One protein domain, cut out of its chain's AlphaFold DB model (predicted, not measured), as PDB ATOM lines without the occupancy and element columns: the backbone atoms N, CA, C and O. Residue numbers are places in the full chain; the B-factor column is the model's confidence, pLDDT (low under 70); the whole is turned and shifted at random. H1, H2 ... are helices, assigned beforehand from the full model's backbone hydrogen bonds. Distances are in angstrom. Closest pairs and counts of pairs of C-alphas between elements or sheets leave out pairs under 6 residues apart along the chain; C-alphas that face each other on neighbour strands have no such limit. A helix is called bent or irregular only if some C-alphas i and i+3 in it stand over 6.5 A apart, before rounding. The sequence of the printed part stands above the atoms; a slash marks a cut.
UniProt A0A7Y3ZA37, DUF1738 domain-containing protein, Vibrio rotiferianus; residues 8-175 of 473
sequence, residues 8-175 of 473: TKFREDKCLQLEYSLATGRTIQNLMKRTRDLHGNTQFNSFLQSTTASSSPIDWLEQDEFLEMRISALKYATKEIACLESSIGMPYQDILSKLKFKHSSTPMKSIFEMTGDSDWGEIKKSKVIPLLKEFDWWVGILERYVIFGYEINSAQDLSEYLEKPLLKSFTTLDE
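AT A GLANCE: This is residues 8 to 175 of the 473 residues of the protein "DUF1738 domain-containing protein" of Vibrio rotiferianus (UniProt A0A7Y3ZA37). Two long helices, H7 and H5, cross near their middles, and the shorter H2 packs on both to make the core. H8 packs on H5, H6 packs on H5 and H7, and H3 packs on H2; H4 and the small H9 lie far from the middle, and two long loops link the helices. The printed part has 168 residues with nine named helices, H1 to H9 in chain order, and no named strand; its class is all helix. It is compact, with a radius of gyration of the C-alphas of 16.3 A, and spans 47 by 42 by 26 A.

IN THESE COORDINATES: Find C-alpha 125 at (257.332, -18.920, 61.239); from there H7, residues 125 to 144, runs 28.1 A to C-alpha 144 at (253.867, -7.911, 35.668). H7 is neither bent nor irregular, but only just: C-alphas 127 and 130 are 6.3 A apart. H5, residues 71 to 88, runs 25.5 A, and H2, residues 14 to 24, 15.4 A. Look next for H3 at residues 28 to 35, H4 at 44 to 51, H6 at 92 to 99 and H8 at 155 to 162. H1, residues 8 to 12, begins at C-alpha 8 (269.992, -4.657, 67.020), and H9 holds residues 165 to 168.

HOW THE PARTS SIT: Start at H2, the hub, which touches four helices. It touches H7 at a shallow tilt of 30 degrees, the same way, with C-alphas of Glu 19 and Leu 131 closest at 4.6 A. Residues 73 to 77 of H5 touch H2, opposite ways at a steep tilt of 39 degrees; the C-alphas of Leu 18 and Ala 77 are closest, at 5.8 A. H3 touches H2 about perpendicular, at 85 degrees, closest at the C-alphas of Ser 21 and Ile 28, 5.6 A. H1 and H2 touch only at the corner, closest at the C-alphas of Phe 10 and Leu 16, 5.8 A. H5 and H7 are close but not clearly touching, with C-alphas of Thr 78 and Phe 135 closest at 7.9 A. H8 touches H5 opposite ways at a shallow tilt of 34 degrees, only just short of steep; the C-alphas of Ala 82 and Gln 156 are closest, at 4.8 A. H6 and H7 form a helical hairpin at a tilt of 37 degrees, only just steep, closest at the C-alphas of Leu 96 and Ile 129, 6.6 A. Residues 81 to 85 of H5 touch H6, closest at the C-alphas of Glu 85 and Tyr 92, 6.1 A. H4 is close to H3 but not clearly touching, and H8 and H9 meet only through their link. Every O i to N i+4 pair is within hydrogen-bond range in H1 to H6 and H8; H7 has 14 of 16, and H9 is too short for such a pair.

THE WHOLE: The C-alphas of Ala 53 and Glu 113 are the two farthest apart, 47.9 A. The printed part has no cut. Look for the long links at residues 52 to 70 and 100 to 124. Mean pLDDT of the printed part is 83.2; it is under 70 at residues 63 to 64, 116 to 118, 144 to 150, 164 to 170 and 173 to 175.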
ATOM      1  N   THR A   8     269.565  -3.415  66.349       92.88
ATOM      2  CA  THR A   8     269.992  -4.657  67.020       92.88
ATOM      3  C   THR A   8     269.311  -5.875  66.401       92.88
ATOM      4  O   THR A   8     269.993  -6.792  65.953       92.88
ATOM      5  N   LYS A   9     267.977  -5.852  66.281       90.50
ATOM      6  CA  LYS A   9     267.217  -6.943  65.654       90.50
ATOM      7  C   LYS A   9     267.630  -7.160  64.202       90.50
ATOM      8  O   LYS A   9     267.810  -8.299  63.795       90.50
ATOM      9  N   PHE A  10     267.822  -6.082  63.440       92.06
ATOM     10  CA  PHE A  10     268.297  -6.168  62.058       92.06
ATOM     11  C   PHE A  10     269.673  -6.851  61.955       92.06
ATOM     12  O   PHE A  10     269.875  -7.705  61.100       92.06
ATOM     13  N   ARG A  11     270.623  -6.540  62.841       92.50
ATOM     14  CA  ARG A  11     271.978  -7.125  62.798       92.50
ATOM     15  C   ARG A  11     272.021  -8.610  63.170       92.50
ATOM     16  O   ARG A  11     272.927  -9.306  62.723       92.50
ATOM     17  N   GLU A  12     271.074  -9.079  63.976       91.12
ATOM     18  CA  GLU A  12     271.041 -10.454  64.498       91.12
ATOM     19  C   GLU A  12     270.143 -11.402  63.687       91.12
ATOM     20  O   GLU A  12     270.281 -12.620  63.787       91.12
ATOM     21  N   ASP A  13     269.207 -10.870  62.898       91.88
ATOM     22  CA  ASP A  13     268.181 -11.663  62.222       91.88
ATOM     23  C   ASP A  13     268.393 -11.727  60.704       91.88
ATOM     24  O   ASP A  13     268.081 -10.786  59.976       91.88
ATOM     25  N   LYS A  14     268.876 -12.878  60.214       90.81
ATOM     26  CA  LYS A  14     269.116 -13.126  58.781       90.81
ATOM     27  C   LYS A  14     267.856 -12.942  57.923       90.81
ATOM     28  O   LYS A  14     267.951 -12.397  56.829       90.81
ATOM     29  N   CYS A  15     266.678 -13.351  58.406       91.44
ATOM     30  CA  CYS A  15     265.430 -13.186  57.649       91.44
ATOM     31  C   CYS A  15     265.076 -11.706  57.489       91.44
ATOM     32  O   CYS A  15     264.716 -11.273  56.400       91.44
ATOM     33  N   LEU A  16     265.256 -10.928  58.558       91.88
ATOM     34  CA  LEU A  16     265.022  -9.486  58.544       91.88
ATOM     35  C   LEU A  16     266.043  -8.747  57.662       91.88
ATOM     36  O   LEU A  16     265.708  -7.760  57.015       91.88
ATOM     37  N   GLN A  17     267.287  -9.232  57.606       94.06
ATOM     38  CA  GLN A  17     268.304  -8.696  56.697       94.06
ATOM     39  C   GLN A  17     267.922  -8.895  55.234       94.06
ATOM     40  O   GLN A  17     268.049  -7.961  54.447       94.06
ATOM     41  N   LEU A  18     267.451 -10.093  54.882       92.38
ATOM     42  CA  LEU A  18     266.995 -10.419  53.532       92.38
ATOM     43  C   LEU A  18     265.750  -9.605  53.151       92.38
ATOM     44  O   LEU A  18     265.723  -9.020  52.073       92.38
ATOM     45  N   GLU A  19     264.775  -9.497  54.061       92.81
ATOM     46  CA  GLU A  19     263.552  -8.702  53.874       92.81
ATOM     47  C   GLU A  19     263.895  -7.241  53.569       92.81
ATOM     48  O   GLU A  19     263.478  -6.694  52.554       92.81
ATOM     49  N   TYR A  20     264.720  -6.609  54.405       92.75
ATOM     50  CA  TYR A  20     265.082  -5.203  54.213       92.75
ATOM     51  C   TYR A  20     266.018  -4.991  53.019       92.75
ATOM     52  O   TYR A  20     266.033  -3.907  52.437       92.75
ATOM     53  N   SER A  21     266.799  -6.005  52.637       92.25
ATOM     54  CA  SER A  21     267.617  -5.969  51.424       92.25
ATOM     55  C   SER A  21     266.751  -5.926  50.166       92.25
ATOM     56  O   SER A  21     267.022  -5.108  49.288       92.25
ATOM     57  N   LEU A  22     265.697  -6.747  50.111       88.88
ATOM     58  CA  LEU A  22     264.697  -6.722  49.041       88.88
ATOM     59  C   LEU A  22     263.949  -5.386  49.023       88.88
ATOM     60  O   LEU A  22     263.993  -4.658  48.038       88.88
ATOM     61  N   ALA A  23     263.372  -5.002  50.153       87.88
ATOM     62  CA  ALA A  23     262.510  -3.832  50.245       87.88
ATOM     63  C   ALA A  23     263.225  -2.482  50.006       87.88
ATOM     64  O   ALA A  23     262.576  -1.481  49.729       87.88
ATOM     65  N   THR A  24     264.560  -2.423  50.103       88.06
ATOM     66  CA  THR A  24     265.356  -1.213  49.788       88.06
ATOM     67  C   THR A  24     266.191  -1.345  48.510       88.06
ATOM     68  O   THR A  24     266.921  -0.427  48.137       88.06
ATOM     69  N   GLY A  25     266.197  -2.528  47.887       86.00
ATOM     70  CA  GLY A  25     267.072  -2.871  46.764       86.00
ATOM     71  C   GLY A  25     268.578  -2.741  47.025       86.00
ATOM     72  O   GLY A  25     269.375  -2.684  46.082       86.00
ATOM     73  N   ARG A  26     269.012  -2.672  48.291       88.38
ATOM     74  CA  ARG A  26     270.428  -2.594  48.692       88.38
ATOM     75  C   ARG A  26     270.906  -3.930  49.230       88.38
ATOM     76  O   ARG A  26     270.167  -4.648  49.887       88.38
ATOM     77  N   THR A  27     272.183  -4.253  49.027       90.75
ATOM     78  CA  THR A  27     272.758  -5.491  49.573       90.75
ATOM     79  C   THR A  27     272.834  -5.445  51.103       90.75
ATOM     80  O   THR A  27     273.086  -4.391  51.692       90.75
ATOM     81  N   ILE A  28     272.720  -6.603  51.759       91.12
ATOM     82  CA  ILE A  28     272.876  -6.720  53.222       91.12
ATOM     83  C   ILE A  28     274.208  -6.119  53.685       91.12
ATOM     84  O   ILE A  28     274.255  -5.387  54.669       91.12
ATOM     85  N   GLN A  29     275.296  -6.362  52.946       90.62
ATOM     86  CA  GLN A  29     276.609  -5.788  53.253       90.62
ATOM     87  C   GLN A  29     276.595  -4.252  53.239       90.62
ATOM     88  O   GLN A  29     277.219  -3.628  54.101       90.62
ATOM     89  N   ASN A  30     275.877  -3.635  52.293       90.62
ATOM     90  CA  ASN A  30     275.716  -2.184  52.239       90.62
ATOM     91  C   ASN A  30     274.965  -1.669  53.477       90.62
ATOM     92  O   ASN A  30     275.467  -0.779  54.167       90.62
ATOM     93  N   LEU A  31     273.826  -2.284  53.808       90.31
ATOM     94  CA  LEU A  31     273.005  -1.906  54.961       90.31
ATOM     95  C   LEU A  31     273.759  -2.092  56.291       90.31
ATOM     96  O   LEU A  31     273.795  -1.190  57.128       90.31
ATOM     97  N   MET A  32     274.448  -3.221  56.469       91.12
ATOM     98  CA  MET A  32     275.264  -3.504  57.657       91.12
ATOM     99  C   MET A  32     276.426  -2.520  57.810       91.12
ATOM    100  O   MET A  32     276.739  -2.089  58.920       91.12
ATOM    101  N   LYS A  33     277.061  -2.119  56.702       91.44
ATOM    102  CA  LYS A  33     278.134  -1.119  56.722       91.44
ATOM    103  C   LYS A  33     277.617   0.251  57.159       91.44
ATOM    104  O   LYS A  33     278.256   0.884  57.989       91.44
ATOM    105  N   ARG A  34     276.479   0.702  56.620       88.12
ATOM    106  CA  ARG A  34     275.931   2.043  56.902       88.12
ATOM    107  C   ARG A  34     275.258   2.154  58.266       88.12
ATOM    108  O   ARG A  34     275.166   3.248  58.808       88.12
ATOM    109  N   THR A  35     274.828   1.034  58.838       90.62
ATOM    110  CA  THR A  35     274.227   1.007  60.173       90.62
ATOM    111  C   THR A  35     275.242   0.753  61.284       90.62
ATOM    112  O   THR A  35     274.867   0.887  62.442       90.62
ATOM    113  N   ARG A  36     276.499   0.395  60.982       89.19
ATOM    114  CA  ARG A  36     277.503  -0.075  61.960       89.19
ATOM    115  C   ARG A  36     277.692   0.853  63.163       89.19
ATOM    116  O   ARG A  36     277.687   0.372  64.292       89.19
ATOM    117  N   ASP A  37     277.808   2.151  62.910       89.44
ATOM    118  CA  ASP A  37     278.166   3.149  63.928       89.44
ATOM    119  C   ASP A  37     276.939   3.744  64.642       89.44
ATOM    120  O   ASP A  37     277.060   4.579  65.537       89.44
ATOM    121  N   LEU A  38     275.733   3.303  64.269       90.31
ATOM    122  CA  LEU A  38     274.480   3.762  64.860       90.31
ATOM    123  C   LEU A  38     274.110   2.945  66.103       90.31
ATOM    124  O   LEU A  38     274.385   1.745  66.210       90.31
ATOM    125  N   HIS A  39     273.418   3.582  67.047       93.44
ATOM    126  CA  HIS A  39     273.003   2.930  68.286       93.44
ATOM    127  C   HIS A  39     272.001   1.791  68.013       93.44
ATOM    128  O   HIS A  39     271.085   1.951  67.208       93.44
ATOM    129  N   GLY A  40     272.119   0.651  68.705       88.56
ATOM    130  CA  GLY A  40     271.299  -0.547  68.442       88.56
ATOM    131  C   GLY A  40     269.783  -0.350  68.615       88.56
ATOM    132  O   GLY A  40     268.988  -0.926  67.877       88.56
ATOM    133  N   ASN A  41     269.377   0.540  69.528       91.19
ATOM    134  CA  ASN A  41     267.966   0.910  69.729       91.19
ATOM    135  C   ASN A  41     267.403   1.861  68.659       91.19
ATOM    136  O   ASN A  41     266.206   2.144  68.685       91.19
ATOM    137  N   THR A  42     268.233   2.364  67.740       89.94
ATOM    138  CA  THR A  42     267.770   3.214  66.635       89.94
ATOM    139  C   THR A  42     266.785   2.425  65.778       89.94
ATOM    140  O   THR A  42     267.029   1.261  65.456       89.94
ATOM    141  N   GLN A  43     265.658   3.042  65.425       92.75
ATOM    142  CA  GLN A  43     264.681   2.430  64.526       92.75
ATOM    143  C   GLN A  43     265.225   2.417  63.098       92.75
ATOM    144  O   GLN A  43     265.833   3.396  62.665       92.75
ATOM    145  N   PHE A  44     264.978   1.340  62.348       87.25
ATOM    146  CA  PHE A  44     265.490   1.233  60.979       87.25
ATOM    147  C   PHE A  44     264.975   2.363  60.066       87.25
ATOM    148  O   PHE A  44     265.748   2.934  59.307       87.25
ATOM    149  N   ASN A  45     263.721   2.798  60.229       86.00
ATOM    150  CA  ASN A  45     263.178   3.949  59.492       86.00
ATOM    151  C   ASN A  45     263.898   5.263  59.819       86.00
ATOM    152  O   ASN A  45     264.102   6.082  58.931       86.00
ATOM    153  N   SER A  46     264.314   5.465  61.072       86.25
ATOM    154  CA  SER A  46     265.112   6.639  61.443       86.25
ATOM    155  C   SER A  46     266.491   6.606  60.783       86.25
ATOM    156  O   SER A  46     267.012   7.648  60.395       86.25
ATOM    157  N   PHE A  47     267.064   5.411  60.606       89.00
ATOM    158  CA  PHE A  47     268.258   5.232  59.788       89.00
ATOM    159  C   PHE A  47     267.990   5.618  58.325       89.00
ATOM    160  O   PHE A  47     268.728   6.449  57.805       89.00
ATOM    161  N   LEU A  48     266.933   5.114  57.683       85.81
ATOM    162  CA  LEU A  48     266.622   5.461  56.286       85.81
ATOM    163  C   LEU A  48     266.433   6.972  56.095       85.81
ATOM    164  O   LEU A  48     267.109   7.574  55.263       85.81
ATOM    165  N   GLN A  49     265.653   7.610  56.973       84.94
ATOM    166  CA  GLN A  49     265.482   9.066  56.991       84.94
ATOM    167  C   GLN A  49     266.818   9.809  57.091       84.94
ATOM    168  O   GLN A  49     267.020  10.800  56.395       84.94
ATOM    169  N   SER A  50     267.767   9.320  57.893       84.19
ATOM    170  CA  SER A  50     269.094   9.941  57.994       84.19
ATOM    171  C   SER A  50     269.921   9.861  56.703       84.19
ATOM    172  O   SER A  50     270.846  10.650  56.522       84.19
ATOM    173  N   THR A  51     269.594   8.942  55.786       84.50
ATOM    174  CA  THR A  51     270.297   8.804  54.500       84.50
ATOM    175  C   THR A  51     269.797   9.749  53.410       84.50
ATOM    176  O   THR A  51     270.529   9.953  52.441       84.50
ATOM    177  N   THR A  52     268.623  10.366  53.579       82.00
ATOM    178  CA  THR A  52     268.005  11.283  52.594       82.00
ATOM    179  C   THR A  52     268.890  12.481  52.241       82.00
ATOM    180  O   THR A  52     268.943  12.900  51.093       82.00
ATOM    181  N   ALA A  53     269.659  12.994  53.207       74.69
ATOM    182  CA  ALA A  53     270.609  14.089  52.995       74.69
ATOM    183  C   ALA A  53     271.965  13.633  52.412       74.69
ATOM    184  O   ALA A  53     272.871  14.449  52.243       74.69
ATOM    185  N   SER A  54     272.152  12.333  52.157       76.12
ATOM    186  CA  SER A  54     273.401  11.794  51.612       76.12
ATOM    187  C   SER A  54     273.384  11.761  50.083       76.12
ATOM    188  O   SER A  54     272.331  11.679  49.465       76.12
ATOM    189  N   SER A  55     274.564  11.726  49.459       70.88
ATOM    190  CA  SER A  55     274.713  11.586  47.999       70.88
ATOM    191  C   SER A  55     274.235  10.239  47.433       70.88
ATOM    192  O   SER A  55     274.297  10.018  46.229       70.88
ATOM    193  N   SER A  56     273.799   9.316  48.293       72.69
ATOM    194  CA  SER A  56     273.223   8.027  47.917       72.69
ATOM    195  C   SER A  56     272.145   7.671  48.942       72.69
ATOM    196  O   SER A  56     272.438   6.944  49.901       72.69
ATOM    197  N   PRO A  57     270.932   8.232  48.809       81.56
ATOM    198  CA  PRO A  57     269.830   7.914  49.703       81.56
ATOM    199  C   PRO A  57     269.441   6.432  49.595       81.56
ATOM    200  O   PRO A  57     269.765   5.727  48.624       81.56
ATOM    201  N   ILE A  58     268.858   5.923  50.675       83.12
ATOM    202  CA  ILE A  58     268.248   4.600  50.728       83.12
ATOM    203  C   ILE A  58     266.809   4.821  51.142       83.12
ATOM    204  O   ILE A  58     266.550   5.183  52.291       83.12
ATOM    205  N   ASP A  59     265.917   4.539  50.210       81.12
ATOM    206  CA  ASP A  59     264.485   4.577  50.421       81.12
ATOM    207  C   ASP A  59     263.907   3.162  50.322       81.12
ATOM    208  O   ASP A  59     264.599   2.196  49.970       81.12
ATOM    209  N   TRP A  60     262.654   3.029  50.745       83.19
ATOM    210  CA  TRP A  60     261.878   1.829  50.465       83.19
ATOM    211  C   TRP A  60     261.487   1.885  48.997       83.19
ATOM    212  O   TRP A  60     260.910   2.883  48.591       83.19
ATOM    213  N   LEU A  61     261.791   0.840  48.232       79.31
ATOM    214  CA  LEU A  61     261.414   0.805  46.826       79.31
ATOM    215  C   LEU A  61     259.910   0.584  46.724       79.31
ATOM    216  O   LEU A  61     259.395  -0.465  47.119       79.31
ATOM    217  N   GLU A  62     259.209   1.581  46.199       74.31
ATOM    218  CA  GLU A  62     257.802   1.450  45.840       74.31
ATOM    219  C   GLU A  62     257.647   0.866  44.426       74.31
ATOM    220  O   GLU A  62     258.625   0.615  43.716       74.31
ATOM    221  N   GLN A  63     256.404   0.604  44.005       62.44
ATOM    222  CA  GLN A  63     256.128  -0.044  42.717       62.44
ATOM    223  C   GLN A  63     256.722   0.731  41.526       62.44
ATOM    224  O   GLN A  63     257.094   0.102  40.544       62.44
ATOM    225  N   ASP A  64     256.850   2.055  41.621       62.22
ATOM    226  CA  ASP A  64     257.383   2.906  40.548       62.22
ATOM    227  C   ASP A  64     258.925   2.990  40.551       62.22
ATOM    228  O   ASP A  64     259.531   3.383  39.559       62.22
ATOM    229  N   GLU A  65     259.577   2.569  41.639       70.50
ATOM    230  CA  GLU A  65     261.034   2.657  41.846       70.50
ATOM    231  C   GLU A  65     261.719   1.287  41.731       70.50
ATOM    232  O   GLU A  65     262.924   1.134  41.936       70.50
ATOM    233  N   PHE A  66     260.954   0.255  41.381       73.12
ATOM    234  CA  PHE A  66     261.410  -1.130  41.374       73.12
ATOM    235  C   PHE A  66     262.621  -1.383  40.453       73.12
ATOM    236  O   PHE A  66     263.429  -2.270  40.735       73.12
ATOM    237  N   LEU A  67     262.799  -0.583  39.393       72.12
ATOM    238  CA  LEU A  67     263.944  -0.658  38.475       72.12
ATOM    239  C   LEU A  67     265.285  -0.297  39.143       72.12
ATOM    240  O   LEU A  67     266.346  -0.719  38.673       72.12
ATOM    241  N   GLU A  68     265.261   0.416  40.274       78.94
ATOM    242  CA  GLU A  68     266.458   0.750  41.055       78.94
ATOM    243  C   GLU A  68     267.009  -0.432  41.869       78.94
ATOM    244  O   GLU A  68     268.119  -0.364  42.420       78.94
ATOM    245  N   MET A  69     266.257  -1.537  41.935       84.31
ATOM    246  CA  MET A  69     266.668  -2.773  42.589       84.31
ATOM    247  C   MET A  69     268.029  -3.233  42.073       84.31
ATOM    248  O   MET A  69     268.223  -3.473  40.878       84.31
ATOM    249  N   ARG A  70     268.986  -3.431  42.989       85.44
ATOM    250  CA  ARG A  70     270.276  -4.015  42.621       85.44
ATOM    251  C   ARG A  70     270.146  -5.507  42.386       85.44
ATOM    252  O   ARG A  70     269.790  -6.260  43.293       85.44
ATOM    253  N   ILE A  71     270.619  -5.957  41.229       83.88
ATOM    254  CA  ILE A  71     270.602  -7.375  40.847       83.88
ATOM    255  C   ILE A  71     271.332  -8.240  41.878       83.88
ATOM    256  O   ILE A  71     270.879  -9.326  42.210       83.88
ATOM    257  N   SER A  72     272.440  -7.755  42.443       84.94
ATOM    258  CA  SER A  72     273.172  -8.474  43.498       84.94
ATOM    259  C   SER A  72     272.361  -8.693  44.782       84.94
ATOM    260  O   SER A  72     272.543  -9.716  45.441       84.94
ATOM    261  N   ALA A  73     271.473  -7.758  45.139       87.44
ATOM    262  CA  ALA A  73     270.587  -7.895  46.293       87.44
ATOM    263  C   ALA A  73     269.486  -8.925  46.000       87.44
ATOM    264  O   ALA A  73     269.329  -9.877  46.765       87.44
ATOM    265  N   LEU A  74     268.821  -8.795  44.844       90.19
ATOM    266  CA  LEU A  74     267.797  -9.736  44.388       90.19
ATOM    267  C   LEU A  74     268.355 -11.163  44.246       90.19
ATOM    268  O   LEU A  74     267.760 -12.104  44.762       90.19
ATOM    269  N   LYS A  75     269.539 -11.328  43.639       89.50
ATOM    270  CA  LYS A  75     270.257 -12.611  43.506       89.50
ATOM    271  C   LYS A  75     270.478 -13.293  44.845       89.50
ATOM    272  O   LYS A  75     270.172 -14.472  45.003       89.50
ATOM    273  N   TYR A  76     271.028 -12.556  45.808       91.50
ATOM    274  CA  TYR A  76     271.353 -13.123  47.110       91.50
ATOM    275  C   TYR A  76     270.090 -13.568  47.854       91.50
ATOM    276  O   TYR A  76     270.049 -14.681  48.375       91.50
ATOM    277  N   ALA A  77     269.043 -12.739  47.844       92.19
ATOM    278  CA  ALA A  77     267.769 -13.078  48.466       92.19
ATOM    279  C   ALA A  77     267.100 -14.292  47.808       92.19
ATOM    280  O   ALA A  77     266.705 -15.227  48.503       92.19
ATOM    281  N   THR A  78     267.065 -14.312  46.476       93.06
ATOM    282  CA  THR A  78     266.510 -15.416  45.688       93.06
ATOM    283  C   THR A  78     267.224 -16.732  45.997       93.06
ATOM    284  O   THR A  78     266.571 -17.732  46.269       93.06
ATOM    285  N   LYS A  79     268.562 -16.732  46.064       92.81
ATOM    286  CA  LYS A  79     269.360 -17.930  46.369       92.81
ATOM    287  C   LYS A  79     269.110 -18.486  47.774       92.81
ATOM    288  O   LYS A  79     269.071 -19.698  47.973       92.81
ATOM    289  N   GLU A  80     268.958 -17.609  48.763       93.81
ATOM    290  CA  GLU A  80     268.659 -18.012  50.142       93.81
ATOM    291  C   GLU A  80     267.252 -18.620  50.259       93.81
ATOM    292  O   GLU A  80     267.068 -19.617  50.958       93.81
ATOM    293  N   ILE A  81     266.275 -18.070  49.533       93.75
ATOM    294  CA  ILE A  81     264.910 -18.609  49.475       93.75
ATOM    295  C   ILE A  81     264.869 -19.914  48.664       93.75
ATOM    296  O   ILE A  81     264.212 -20.860  49.080       93.75
ATOM    297  N   ALA A  82     265.641 -20.033  47.586       92.50
ATOM    298  CA  ALA A  82     265.784 -21.275  46.825       92.50
ATOM    299  C   ALA A  82     266.408 -22.409  47.668       92.50
ATOM    300  O   ALA A  82     266.028 -23.575  47.556       92.50
ATOM    301  N   CYS A  83     267.322 -22.073  48.587       92.12
ATOM    302  CA  CYS A  83     267.834 -23.018  49.584       92.12
ATOM    303  C   CYS A  83     266.714 -23.505  50.525       92.12
ATOM    304  O   CYS A  83     266.605 -24.703  50.780       92.12
ATOM    305  N   LEU A  84     265.838 -22.602  50.984       92.19
ATOM    306  CA  LEU A  84     264.654 -22.964  51.774       92.19
ATOM    307  C   LEU A  84     263.701 -23.888  50.992       92.19
ATOM    308  O   LEU A  84     263.251 -24.894  51.545       92.19
ATOM    309  N   GLU A  85     263.416 -23.570  49.725       93.06
ATOM    310  CA  GLU A  85     262.611 -24.419  48.834       93.06
ATOM    311  C   GLU A  85     263.227 -25.808  48.688       93.06
ATOM    312  O   GLU A  85     262.529 -26.804  48.849       93.06
ATOM    313  N   SER A  86     264.541 -25.880  48.463       90.06
ATOM    314  CA  SER A  86     265.280 -27.138  48.313       90.06
ATOM    315  C   SER A  86     265.222 -27.994  49.577       90.06
ATOM    316  O   SER A  86     265.008 -29.201  49.499       90.06
ATOM    317  N   SER A  87     265.367 -27.381  50.755       89.31
ATOM    318  CA  SER A  87     265.292 -28.103  52.028       89.31
ATOM    319  C   SER A  87     263.902 -28.665  52.309       89.31
ATOM    320  O   SER A  87     263.803 -29.733  52.909       89.31
ATOM    321  N   ILE A  88     262.838 -27.970  51.899       91.81
ATOM    322  CA  ILE A  88     261.444 -28.380  52.136       91.81
ATOM    323  C   ILE A  88     260.884 -29.242  50.985       91.81
ATOM    324  O   ILE A  88     259.955 -30.022  51.193       91.81
ATOM    325  N   GLY A  89     261.428 -29.107  49.777       89.00
ATOM    326  CA  GLY A  89     260.961 -29.784  48.569       89.00
ATOM    327  C   GLY A  89     259.684 -29.192  47.963       89.00
ATOM    328  O   GLY A  89     258.912 -29.935  47.359       89.00
ATOM    329  N   MET A  90     259.408 -27.895  48.151       91.62
ATOM    330  CA  MET A  90     258.264 -27.225  47.507       91.62
ATOM    331  C   MET A  90     258.503 -25.722  47.274       91.62
ATOM    332  O   MET A  90     259.317 -25.139  47.996       91.62
ATOM    333  N   PRO A  91     257.774 -25.092  46.330       92.69
ATOM    334  CA  PRO A  91     257.907 -23.668  46.025       92.69
ATOM    335  C   PRO A  91     257.531 -22.754  47.194       92.69
ATOM    336  O   PRO A  91     256.702 -23.094  48.049       92.69
ATOM    337  N   TYR A  92     258.103 -21.554  47.217       93.75
ATOM    338  CA  TYR A  92     257.914 -20.597  48.303       93.75
ATOM    339  C   TYR A  92     256.449 -20.161  48.466       93.75
ATOM    340  O   TYR A  92     256.022 -19.912  49.596       93.75
ATOM    341  N   GLN A  93     255.658 -20.133  47.390       92.06
ATOM    342  CA  GLN A  93     254.226 -19.818  47.422       92.06
ATOM    343  C   GLN A  93     253.448 -20.879  48.221       92.06
ATOM    344  O   GLN A  93     252.587 -20.554  49.049       92.06
ATOM    345  N   ASP A  94     253.802 -22.157  48.055       91.94
ATOM    346  CA  ASP A  94     253.213 -23.274  48.800       91.94
ATOM    347  C   ASP A  94     253.671 -23.295  50.260       91.94
ATOM    348  O   ASP A  94     252.884 -23.583  51.172       91.94
ATOM    349  N   ILE A  95     254.932 -22.936  50.511       91.69
ATOM    350  CA  ILE A  95     255.444 -22.736  51.871       91.69
ATOM    351  C   ILE A  95     254.643 -21.618  52.549       91.69
ATOM    352  O   ILE A  95     254.126 -21.801  53.657       91.69
ATOM    353  N   LEU A  96     254.474 -20.477  51.876       91.06
ATOM    354  CA  LEU A  96     253.741 -19.320  52.382       91.06
ATOM    355  C   LEU A  96     252.275 -19.668  52.690       91.06
ATOM    356  O   LEU A  96     251.756 -19.291  53.750       91.06
ATOM    357  N   SER A  97     251.621 -20.443  51.818       89.50
ATOM    358  CA  SER A  97     250.235 -20.882  52.004       89.50
ATOM    359  C   SER A  97     250.084 -21.826  53.209       89.50
ATOM    360  O   SER A  97     249.215 -21.607  54.063       89.50
ATOM    361  N   LYS A  98     250.981 -22.809  53.363       89.25
ATOM    362  CA  LYS A  98     250.991 -23.758  54.493       89.25
ATOM    363  C   LYS A  98     251.330 -23.095  55.823       89.25
ATOM    364  O   LYS A  98     250.814 -23.500  56.871       89.25
ATOM    365  N   LEU A  99     252.143 -22.042  55.804       88.50
ATOM    366  CA  LEU A  99     252.456 -21.275  57.003       88.50
ATOM    367  C   LEU A  99     251.242 -20.502  57.531       88.50
ATOM    368  O   LEU A  99     251.160 -20.310  58.745       88.50
ATOM    369  N   LYS A 100     250.274 -20.102  56.691       82.31
ATOM    370  CA  LYS A 100     249.135 -19.226  57.051       82.31
ATOM    371  C   LYS A 100     248.421 -19.639  58.345       82.31
ATOM    372  O   LYS A 100     248.158 -18.781  59.187       82.31
ATOM    373  N   PHE A 101     248.239 -20.939  58.577       78.69
ATOM    374  CA  PHE A 101     247.439 -21.480  59.688       78.69
ATOM    375  C   PHE A 101     248.233 -21.951  60.924       78.69
ATOM    376  O   PHE A 101     247.646 -22.493  61.855       78.69
ATOM    377  N   LYS A 102     249.561 -21.771  60.969       86.94
ATOM    378  CA  LYS A 102     250.406 -22.218  62.103       86.94
ATOM    379  C   LYS A 102     250.636 -21.127  63.165       86.94
ATOM    380  O   LYS A 102     250.435 -19.944  62.895       86.94
ATOM    381  N   HIS A 103     251.085 -21.476  64.372       84.06
ATOM    382  CA  HIS A 103     251.416 -20.471  65.395       84.06
ATOM    383  C   HIS A 103     252.713 -19.719  65.057       84.06
ATOM    384  O   HIS A 103     253.623 -20.266  64.442       84.06
ATOM    385  N   SER A 104     252.808 -18.447  65.457       81.31
ATOM    386  CA  SER A 104     253.939 -17.564  65.127       81.31
ATOM    387  C   SER A 104     255.287 -18.068  65.657       81.31
ATOM    388  O   SER A 104     256.310 -17.877  65.003       81.31
ATOM    389  N   SER A 105     255.287 -18.729  66.818       88.06
ATOM    390  CA  SER A 105     256.480 -19.251  67.492       88.06
ATOM    391  C   SER A 105     256.934 -20.626  67.003       88.06
ATOM    392  O   SER A 105     258.000 -21.076  67.423       88.06
ATOM    393  N   THR A 106     256.154 -21.295  66.150       89.44
ATOM    394  CA  THR A 106     256.468 -22.640  65.665       89.44
ATOM    395  C   THR A 106     257.701 -22.601  64.747       89.44
ATOM    396  O   THR A 106     257.722 -21.783  63.821       89.44
ATOM    397  N   PRO A 107     258.724 -23.444  64.987       91.12
ATOM    398  CA  PRO A 107     259.903 -23.535  64.124       91.12
ATOM    399  C   PRO A 107     259.588 -24.277  62.816       91.12
ATOM    400  O   PRO A 107     258.697 -25.130  62.787       91.12
ATOM    401  N   MET A 108     260.320 -23.972  61.740       91.75
ATOM    402  CA  MET A 108     260.074 -24.535  60.403       91.75
ATOM    403  C   MET A 108     260.159 -26.066  60.373       91.75
ATOM    404  O   MET A 108     259.271 -26.701  59.807       91.75
ATOM    405  N   LYS A 109     261.129 -26.671  61.077       90.12
ATOM    406  CA  LYS A 109     261.293 -28.138  61.171       90.12
ATOM    407  C   LYS A 109     260.111 -28.877  61.808       90.12
ATOM    408  O   LYS A 109     259.981 -30.085  61.673       90.12
ATOM    409  N   SER A 110     259.265 -28.172  62.566       89.06
ATOM    410  CA  SER A 110     258.048 -28.746  63.158       89.06
ATOM    411  C   SER A 110     256.839 -28.646  62.228       89.06
ATOM    412  O   SER A 110     255.779 -29.184  62.541       89.06
ATOM    413  N   ILE A 111     256.964 -27.903  61.127       89.25
ATOM    414  CA  ILE A 111     255.903 -27.681  60.141       89.25
ATOM    415  C   ILE A 111     256.171 -28.508  58.882       89.25
ATOM    416  O   ILE A 111     255.219 -29.025  58.297       89.25
ATOM    417  N   PHE A 112     257.438 -28.631  58.488       90.31
ATOM    418  CA  PHE A 112     257.872 -29.284  57.261       90.31
ATOM    419  C   PHE A 112     258.893 -30.383  57.552       90.31
ATOM    420  O   PHE A 112     259.720 -30.244  58.454       90.31
ATOM    421  N   GLU A 113     258.854 -31.452  56.759       86.12
ATOM    422  CA  GLU A 113     259.932 -32.438  56.707       86.12
ATOM    423  C   GLU A 113     261.090 -31.824  55.922       86.12
ATOM    424  O   GLU A 113     260.970 -31.577  54.725       86.12
ATOM    425  N   MET A 114     262.180 -31.499  56.619       85.50
ATOM    426  CA  MET A 114     263.320 -30.804  56.025       85.50
ATOM    427  C   MET A 114     264.463 -31.772  55.750       85.50
ATOM    428  O   MET A 114     264.788 -32.623  56.578       85.50
ATOM    429  N   THR A 115     265.086 -31.615  54.589       78.25
ATOM    430  CA  THR A 115     266.238 -32.399  54.146       78.25
ATOM    431  C   THR A 115     267.513 -31.554  54.166       78.25
ATOM    432  O   THR A 115     267.489 -30.353  53.884       78.25
ATOM    433  N   GLY A 116     268.638 -32.192  54.509       65.75
ATOM    434  CA  GLY A 116     269.946 -31.537  54.604       65.75
ATOM    435  C   GLY A 116     270.174 -30.746  55.899       65.75
ATOM    436  O   GLY A 116     269.290 -30.611  56.743       65.75
ATOM    437  N   ASP A 117     271.394 -30.233  56.054       59.28
ATOM    438  CA  ASP A 117     271.826 -29.430  57.205       59.28
ATOM    439  C   ASP A 117     271.501 -27.945  56.952       59.28
ATOM    440  O   ASP A 117     272.374 -27.131  56.658       59.28
ATOM    441  N   SER A 118     270.205 -27.612  56.915       67.88
ATOM    442  CA  SER A 118     269.752 -26.251  56.598       67.88
ATOM    443  C   SER A 118     269.557 -25.414  57.866       67.88
ATOM    444  O   SER A 118     268.780 -25.791  58.751       67.88
ATOM    445  N   ASP A 119     270.138 -24.213  57.888       79.94
ATOM    446  CA  ASP A 119     269.959 -23.215  58.957       79.94
ATOM    447  C   ASP A 119     268.488 -22.785  59.160       79.94
ATOM    448  O   ASP A 119     268.134 -22.177  60.172       79.94
ATOM    449  N   TRP A 120     267.605 -23.103  58.209       87.44
ATOM    450  CA  TRP A 120     266.196 -22.717  58.215       87.44
ATOM    451  C   TRP A 120     265.344 -23.472  59.241       87.44
ATOM    452  O   TRP A 120     264.311 -22.951  59.670       87.44
ATOM    453  N   GLY A 121     265.759 -24.669  59.668       86.19
ATOM    454  CA  GLY A 121     264.940 -25.551  60.507       86.19
ATOM    455  C   GLY A 121     264.555 -24.962  61.866       86.19
ATOM    456  O   GLY A 121     263.409 -25.109  62.301       86.19
ATOM    457  N   GLU A 122     265.478 -24.249  62.515       89.06
ATOM    458  CA  GLU A 122     265.262 -23.618  63.828       89.06
ATOM    459  C   GLU A 122     264.561 -22.255  63.744       89.06
ATOM    460  O   GLU A 122     264.127 -21.695  64.760       89.06
ATOM    461  N   ILE A 123     264.431 -21.692  62.541       90.75
ATOM    462  CA  ILE A 123     263.830 -20.376  62.347       90.75
ATOM    463  C   ILE A 123     262.321 -20.475  62.593       90.75
ATOM    464  O   ILE A 123     261.647 -21.420  62.189       90.75
ATOM    465  N   LYS A 124     261.766 -19.490  63.300       91.62
ATOM    466  CA  LYS A 124     260.332 -19.432  63.618       91.62
ATOM    467  C   LYS A 124     259.531 -18.902  62.431       91.62
ATOM    468  O   LYS A 124     259.962 -17.943  61.788       91.62
ATOM    469  N   LYS A 125     258.305 -19.409  62.239       89.06
ATOM    470  CA  LYS A 125     257.332 -18.920  61.239       89.06
ATOM    471  C   LYS A 125     257.256 -17.390  61.186       89.06
ATOM    472  O   LYS A 125     257.178 -16.814  60.103       89.06
ATOM    473  N   SER A 126     257.240 -16.729  62.348       87.44
ATOM    474  CA  SER A 126     257.101 -15.270  62.445       87.44
ATOM    475  C   SER A 126     258.185 -14.485  61.707       87.44
ATOM    476  O   SER A 126     257.935 -13.339  61.358       87.44
ATOM    477  N   LYS A 127     259.367 -15.079  61.510       89.62
ATOM    478  CA  LYS A 127     260.500 -14.467  60.804       89.62
ATOM    479  C   LYS A 127     260.484 -14.766  59.303       89.62
ATOM    480  O   LYS A 127     260.877 -13.924  58.513       89.62
ATOM    481  N   VAL A 128     259.990 -15.945  58.920       89.94
ATOM    482  CA  VAL A 128     259.983 -16.409  57.523       89.94
ATOM    483  C   VAL A 128     258.870 -15.748  56.704       89.94
ATOM    484  O   VAL A 128     259.089 -15.387  55.556       89.94
ATOM    485  N   ILE A 129     257.678 -15.542  57.283       91.81
ATOM    486  CA  ILE A 129     256.541 -14.968  56.537       91.81
ATOM    487  C   ILE A 129     256.815 -13.572  55.964       91.81
ATOM    488  O   ILE A 129     256.471 -13.373  54.802       91.81
ATOM    489  N   PRO A 130     257.335 -12.594  56.734       90.25
ATOM    490  CA  PRO A 130     257.583 -11.254  56.205       90.25
ATOM    491  C   PRO A 130     258.517 -11.278  54.993       90.25
ATOM    492  O   PRO A 130     258.161 -10.739  53.952       90.25
ATOM    493  N   LEU A 131     259.623 -12.024  55.093       93.06
ATOM    494  CA  LEU A 131     260.558 -12.248  53.993       93.06
ATOM    495  C   LEU A 131     259.874 -12.848  52.758       93.06
ATOM    496  O   LEU A 131     260.020 -12.315  51.664       93.06
ATOM    497  N   LEU A 132     259.118 -13.938  52.922       93.38
ATOM    498  CA  LEU A 132     258.463 -14.590  51.786       93.38
ATOM    499  C   LEU A 132     257.397 -13.706  51.133       93.38
ATOM    500  O   LEU A 132     257.220 -13.786  49.928       93.38
ATOM    501  N   LYS A 133     256.702 -12.857  51.898       91.88
ATOM    502  CA  LYS A 133     255.739 -11.894  51.343       91.88
ATOM    503  C   LYS A 133     256.406 -10.764  50.572       91.88
ATOM    504  O   LYS A 133     255.865 -10.327  49.567       91.88
ATOM    505  N   GLU A 134     257.536 -10.276  51.071       91.69
ATOM    506  CA  GLU A 134     258.326  -9.273  50.362       91.69
ATOM    507  C   GLU A 134     258.842  -9.857  49.043       91.69
ATOM    508  O   GLU A 134     258.695  -9.254  47.987       91.69
ATOM    509  N   PHE A 135     259.363 -11.081  49.085       92.50
ATOM    510  CA  PHE A 135     259.798 -11.793  47.890       92.50
ATOM    511  C   PHE A 135     258.656 -12.056  46.894       92.50
ATOM    512  O   PHE A 135     258.829 -11.804  45.708       92.50
ATOM    513  N   ASP A 136     257.481 -12.483  47.372       90.88
ATOM    514  CA  ASP A 136     256.259 -12.669  46.567       90.88
ATOM    515  C   ASP A 136     255.843 -11.380  45.843       90.88
ATOM    516  O   ASP A 136     255.490 -11.398  44.666       90.88
ATOM    517  N   TRP A 137     255.948 -10.234  46.524       89.56
ATOM    518  CA  TRP A 137     255.684  -8.929  45.920       89.56
ATOM    519  C   TRP A 137     256.676  -8.603  44.796       89.56
ATOM    520  O   TRP A 137     256.249  -8.184  43.719       89.56
ATOM    521  N   TRP A 138     257.974  -8.858  45.005       86.50
ATOM    522  CA  TRP A 138     258.993  -8.692  43.963       86.50
ATOM    523  C   TRP A 138     258.743  -9.605  42.769       86.50
ATOM    524  O   TRP A 138     258.759  -9.126  41.641       86.50
ATOM    525  N   VAL A 139     258.458 -10.888  42.997       86.81
ATOM    526  CA  VAL A 139     258.104 -11.824  41.923       86.81
ATOM    527  C   VAL A 139     256.895 -11.308  41.140       86.81
ATOM    528  O   VAL A 139     256.969 -11.201  39.921       86.81
ATOM    529  N   GLY A 140     255.837 -10.864  41.824       81.94
ATOM    530  CA  GLY A 140     254.650 -10.311  41.170       81.94
ATOM    531  C   GLY A 140     254.910  -9.032  40.361       81.94
ATOM    532  O   GLY A 140     254.245  -8.802  39.351       81.94
ATOM    533  N   ILE A 141     255.873  -8.197  40.764       75.88
ATOM    534  CA  ILE A 141     256.333  -7.058  39.954       75.88
ATOM    535  C   ILE A 141     257.086  -7.552  38.722       75.88
ATOM    536  O   ILE A 141     256.779  -7.145  37.605       75.88
ATOM    537  N   LEU A 142     258.040  -8.453  38.908       76.75
ATOM    538  CA  LEU A 142     258.888  -8.959  37.835       76.75
ATOM    539  C   LEU A 142     258.071  -9.672  36.744       76.75
ATOM    540  O   LEU A 142     258.315  -9.459  35.558       76.75
ATOM    541  N   GLU A 143     257.045 -10.429  37.139       73.94
ATOM    542  CA  GLU A 143     256.075 -11.042  36.226       73.94
ATOM    543  C   GLU A 143     255.200 -10.000  35.512       73.94
ATOM    544  O   GLU A 143     254.946 -10.116  34.314       73.94
ATOM    545  N   ARG A 144     254.752  -8.953  36.222       68.69
ATOM    546  CA  ARG A 144     253.867  -7.911  35.668       68.69
ATOM    547  C   ARG A 144     254.550  -7.042  34.618       68.69
ATOM    548  O   ARG A 144     253.902  -6.669  33.644       68.69
ATOM    549  N   TYR A 145     255.816  -6.696  34.824       60.56
ATOM    550  CA  TYR A 145     256.569  -5.841  33.904       60.56
ATOM    551  C   TYR A 145     257.257  -6.632  32.783       60.56
ATOM    552  O   TYR A 145     257.998  -6.042  32.004       60.56
ATOM    553  N   VAL A 146     256.996  -7.946  32.682       52.19
ATOM    554  CA  VAL A 146     257.511  -8.850  31.638       52.19
ATOM    555  C   VAL A 146     259.031  -8.737  31.465       52.19
ATOM    556  O   VAL A 146     259.534  -9.075  30.408       52.19
ATOM    557  N   ILE A 147     259.768  -8.356  32.519       53.16
ATOM    558  CA  ILE A 147     261.242  -8.186  32.515       53.16
ATOM    559  C   ILE A 147     261.977  -9.512  32.280       53.16
ATOM    560  O   ILE A 147     263.202  -9.560  32.287       53.16
ATOM    561  N   PHE A 148     261.228 -10.603  32.139       53.84
ATOM    562  CA  PHE A 148     261.750 -11.949  32.074       53.84
ATOM    563  C   PHE A 148     261.068 -12.844  31.030       53.84
ATOM    564  O   PHE A 148     261.580 -13.920  30.734       53.84
ATOM    565  N   GLY A 149     259.913 -12.467  30.462       49.81
ATOM    566  CA  GLY A 149     259.219 -13.280  29.447       49.81
ATOM    567  C   GLY A 149     258.893 -14.746  29.826       49.81
ATOM    568  O   GLY A 149     258.513 -15.524  28.947       49.81
ATOM    569  N   TYR A 150     259.038 -15.140  31.101       57.66
ATOM    570  CA  TYR A 150     258.784 -16.479  31.645       57.66
ATOM    571  C   TYR A 150     258.029 -16.381  32.986       57.66
ATOM    572  O   TYR A 150     258.183 -15.404  33.715       57.66
ATOM    573  N   GLU A 151     257.199 -17.380  33.308       70.00
ATOM    574  CA  GLU A 151     256.487 -17.461  34.597       70.00
ATOM    575  C   GLU A 151     257.442 -17.889  35.720       70.00
ATOM    576  O   GLU A 151     258.100 -18.930  35.615       70.00
ATOM    577  N   ILE A 152     257.508 -17.116  36.807       81.06
ATOM    578  CA  ILE A 152     258.376 -17.412  37.949       81.06
ATOM    579  C   ILE A 152     257.610 -18.331  38.901       81.06
ATOM    580  O   ILE A 152     256.943 -17.902  39.843       81.06
ATOM    581  N   ASN A 153     257.727 -19.637  38.673       82.69
ATOM    582  CA  ASN A 153     256.999 -20.629  39.460       82.69
ATOM    583  C   ASN A 153     257.668 -20.927  40.814       82.69
ATOM    584  O   ASN A 153     256.999 -21.406  41.729       82.69
ATOM    585  N   SER A 154     258.957 -20.610  40.980       90.31
ATOM    586  CA  SER A 154     259.716 -20.810  42.220       90.31
ATOM    587  C   SER A 154     260.872 -19.809  42.386       90.31
ATOM    588  O   SER A 154     261.285 -19.136  41.438       90.31
ATOM    589  N   ALA A 155     261.431 -19.717  43.597       89.94
ATOM    590  CA  ALA A 155     262.680 -18.985  43.825       89.94
ATOM    591  C   ALA A 155     263.861 -19.651  43.106       89.94
ATOM    592  O   ALA A 155     264.766 -18.950  42.655       89.94
ATOM    593  N   GLN A 156     263.850 -20.976  42.957       87.12
ATOM    594  CA  GLN A 156     264.829 -21.701  42.149       87.12
ATOM    595  C   GLN A 156     264.820 -21.223  40.683       87.12
ATOM    596  O   GLN A 156     265.888 -20.911  40.155       87.12
ATOM    597  N   ASP A 157     263.643 -21.056  40.070       83.88
ATOM    598  CA  ASP A 157     263.516 -20.573  38.683       83.88
ATOM    599  C   ASP A 157     264.097 -19.163  38.522       83.88
ATOM    600  O   ASP A 157     264.878 -18.889  37.607       83.88
ATOM    601  N   LEU A 158     263.761 -18.259  39.449       85.56
ATOM    602  CA  LEU A 158     264.328 -16.911  39.461       85.56
ATOM    603  C   LEU A 158     265.841 -16.930  39.710       85.56
ATOM    604  O   LEU A 158     266.573 -16.139  39.114       85.56
ATOM    605  N   SER A 159     266.338 -17.843  40.546       86.38
ATOM    606  CA  SER A 159     267.772 -17.974  40.811       86.38
ATOM    607  C   SER A 159     268.533 -18.401  39.559       86.38
ATOM    608  O   SER A 159     269.592 -17.842  39.275       86.38
ATOM    609  N   GLU A 160     268.018 -19.387  38.825       81.00
ATOM    610  CA  GLU A 160     268.631 -19.880  37.588       81.00
ATOM    611  C   GLU A 160     268.663 -18.798  36.515       81.00
ATOM    612  O   GLU A 160     269.702 -18.584  35.885       81.00
ATOM    613  N   TYR A 161     267.564 -18.056  36.363       74.56
ATOM    614  CA  TYR A 161     267.521 -16.945  35.426       74.56
ATOM    615  C   TYR A 161     268.545 -15.867  35.784       74.56
ATOM    616  O   TYR A 161     269.338 -15.465  34.936       74.56
ATOM    617  N   LEU A 162     268.584 -15.419  37.044       78.06
ATOM    618  CA  LEU A 162     269.491 -14.350  37.460       78.06
ATOM    619  C   LEU A 162     270.975 -14.736  37.284       78.06
ATOM    620  O   LEU A 162     271.814 -13.864  37.044       78.06
ATOM    621  N   GLU A 163     271.329 -16.019  37.367       74.81
ATOM    622  CA  GLU A 163     272.701 -16.515  37.169       74.81
ATOM    623  C   GLU A 163     273.151 -16.583  35.696       74.81
ATOM    624  O   GLU A 163     274.333 -16.846  35.429       74.81
ATOM    625  N   LYS A 164     272.262 -16.277  34.737       64.94
ATOM    626  CA  LYS A 164     272.617 -16.201  33.314       64.94
ATOM    627  C   LYS A 164     273.844 -15.301  33.084       64.94
ATOM    628  O   LYS A 164     273.945 -14.225  33.688       64.94
ATOM    629  N   PRO A 165     274.778 -15.690  32.189       46.44
ATOM    630  CA  PRO A 165     276.023 -14.954  31.953       46.44
ATOM    631  C   PRO A 165     275.822 -13.467  31.639       46.44
ATOM    632  O   PRO A 165     276.585 -12.633  32.125       46.44
ATOM    633  N   LEU A 166     274.761 -13.136  30.895       44.16
ATOM    634  CA  LEU A 166     274.395 -11.772  30.509       44.16
ATOM    635  C   LEU A 166     274.148 -10.848  31.712       44.16
ATOM    636  O   LEU A 166     274.555  -9.690  31.720       44.16
ATOM    637  N   LEU A 167     273.538 -11.382  32.771       51.56
ATOM    638  CA  LEU A 167     273.136 -10.626  33.959       51.56
ATOM    639  C   LEU A 167     274.281 -10.472  34.971       51.56
ATOM    640  O   LEU A 167     274.086  -9.936  36.066       51.56
ATOM    641  N   LYS A 168     275.483 -10.980  34.659       56.53
ATOM    642  CA  LYS A 168     276.680 -10.809  35.499       56.53
ATOM    643  C   LYS A 168     277.291  -9.417  35.368       56.53
ATOM    644  O   LYS A 168     277.961  -8.983  36.301       56.53
ATOM    645  N   SER A 169     277.066  -8.728  34.248       46.34
ATOM    646  CA  SER A 169     277.553  -7.360  34.031       46.34
ATOM    647  C   SER A 169     276.604  -6.269  34.518       46.34
ATOM    648  O   SER A 169     277.039  -5.123  34.583       46.34
ATOM    649  N   PHE A 170     275.353  -6.603  34.850       58.22
ATOM    650  CA  PHE A 170     274.344  -5.603  35.192       58.22
ATOM    651  C   PHE A 170     274.291  -5.290  36.688       58.22
ATOM    652  O   PHE A 170     274.440  -6.164  37.551       58.22
ATOM    653  N   THR A 171     274.068  -4.017  36.995       71.88
ATOM    654  CA  THR A 171     274.043  -3.475  38.352       71.88
ATOM    655  C   THR A 171     272.630  -3.334  38.914       71.88
ATOM    656  O   THR A 171     272.431  -3.630  40.100       71.88
ATOM    657  N   THR A 172     271.660  -2.931  38.089       76.56
ATOM    658  CA  THR A 172     270.256  -2.652  38.458       76.56
ATOM    659  C   THR A 172     269.268  -3.324  37.497       76.56
ATOM    660  O   THR A 172     269.658  -3.742  36.410       76.56
ATOM    661  N   LEU A 173     267.992  -3.446  37.887       68.62
ATOM    662  CA  LEU A 173     266.938  -3.987  37.012       68.62
ATOM    663  C   LEU A 173     266.639  -3.095  35.794       68.62
ATOM    664  O   LEU A 173     266.240  -3.617  34.758       68.62
ATOM    665  N   ASP A 174     266.900  -1.789  35.880       66.56
ATOM    666  CA  ASP A 174     266.851  -0.869  34.731       66.56
ATOM    667  C   ASP A 174     267.725  -1.350  33.554       66.56
ATOM    668  O   ASP A 174     267.285  -1.423  32.409       66.56
ATOM    669  N   GLU A 175     268.948  -1.802  33.843       54.34
ATOM    670  CA  GLU A 175     269.866  -2.328  32.825       54.34
ATOM    671  C   GLU A 175     269.371  -3.650  32.209       54.34
ATOM    672  O   GLU A 175     269.683  -3.940  31.056       54.34
TER     673      GLU A 175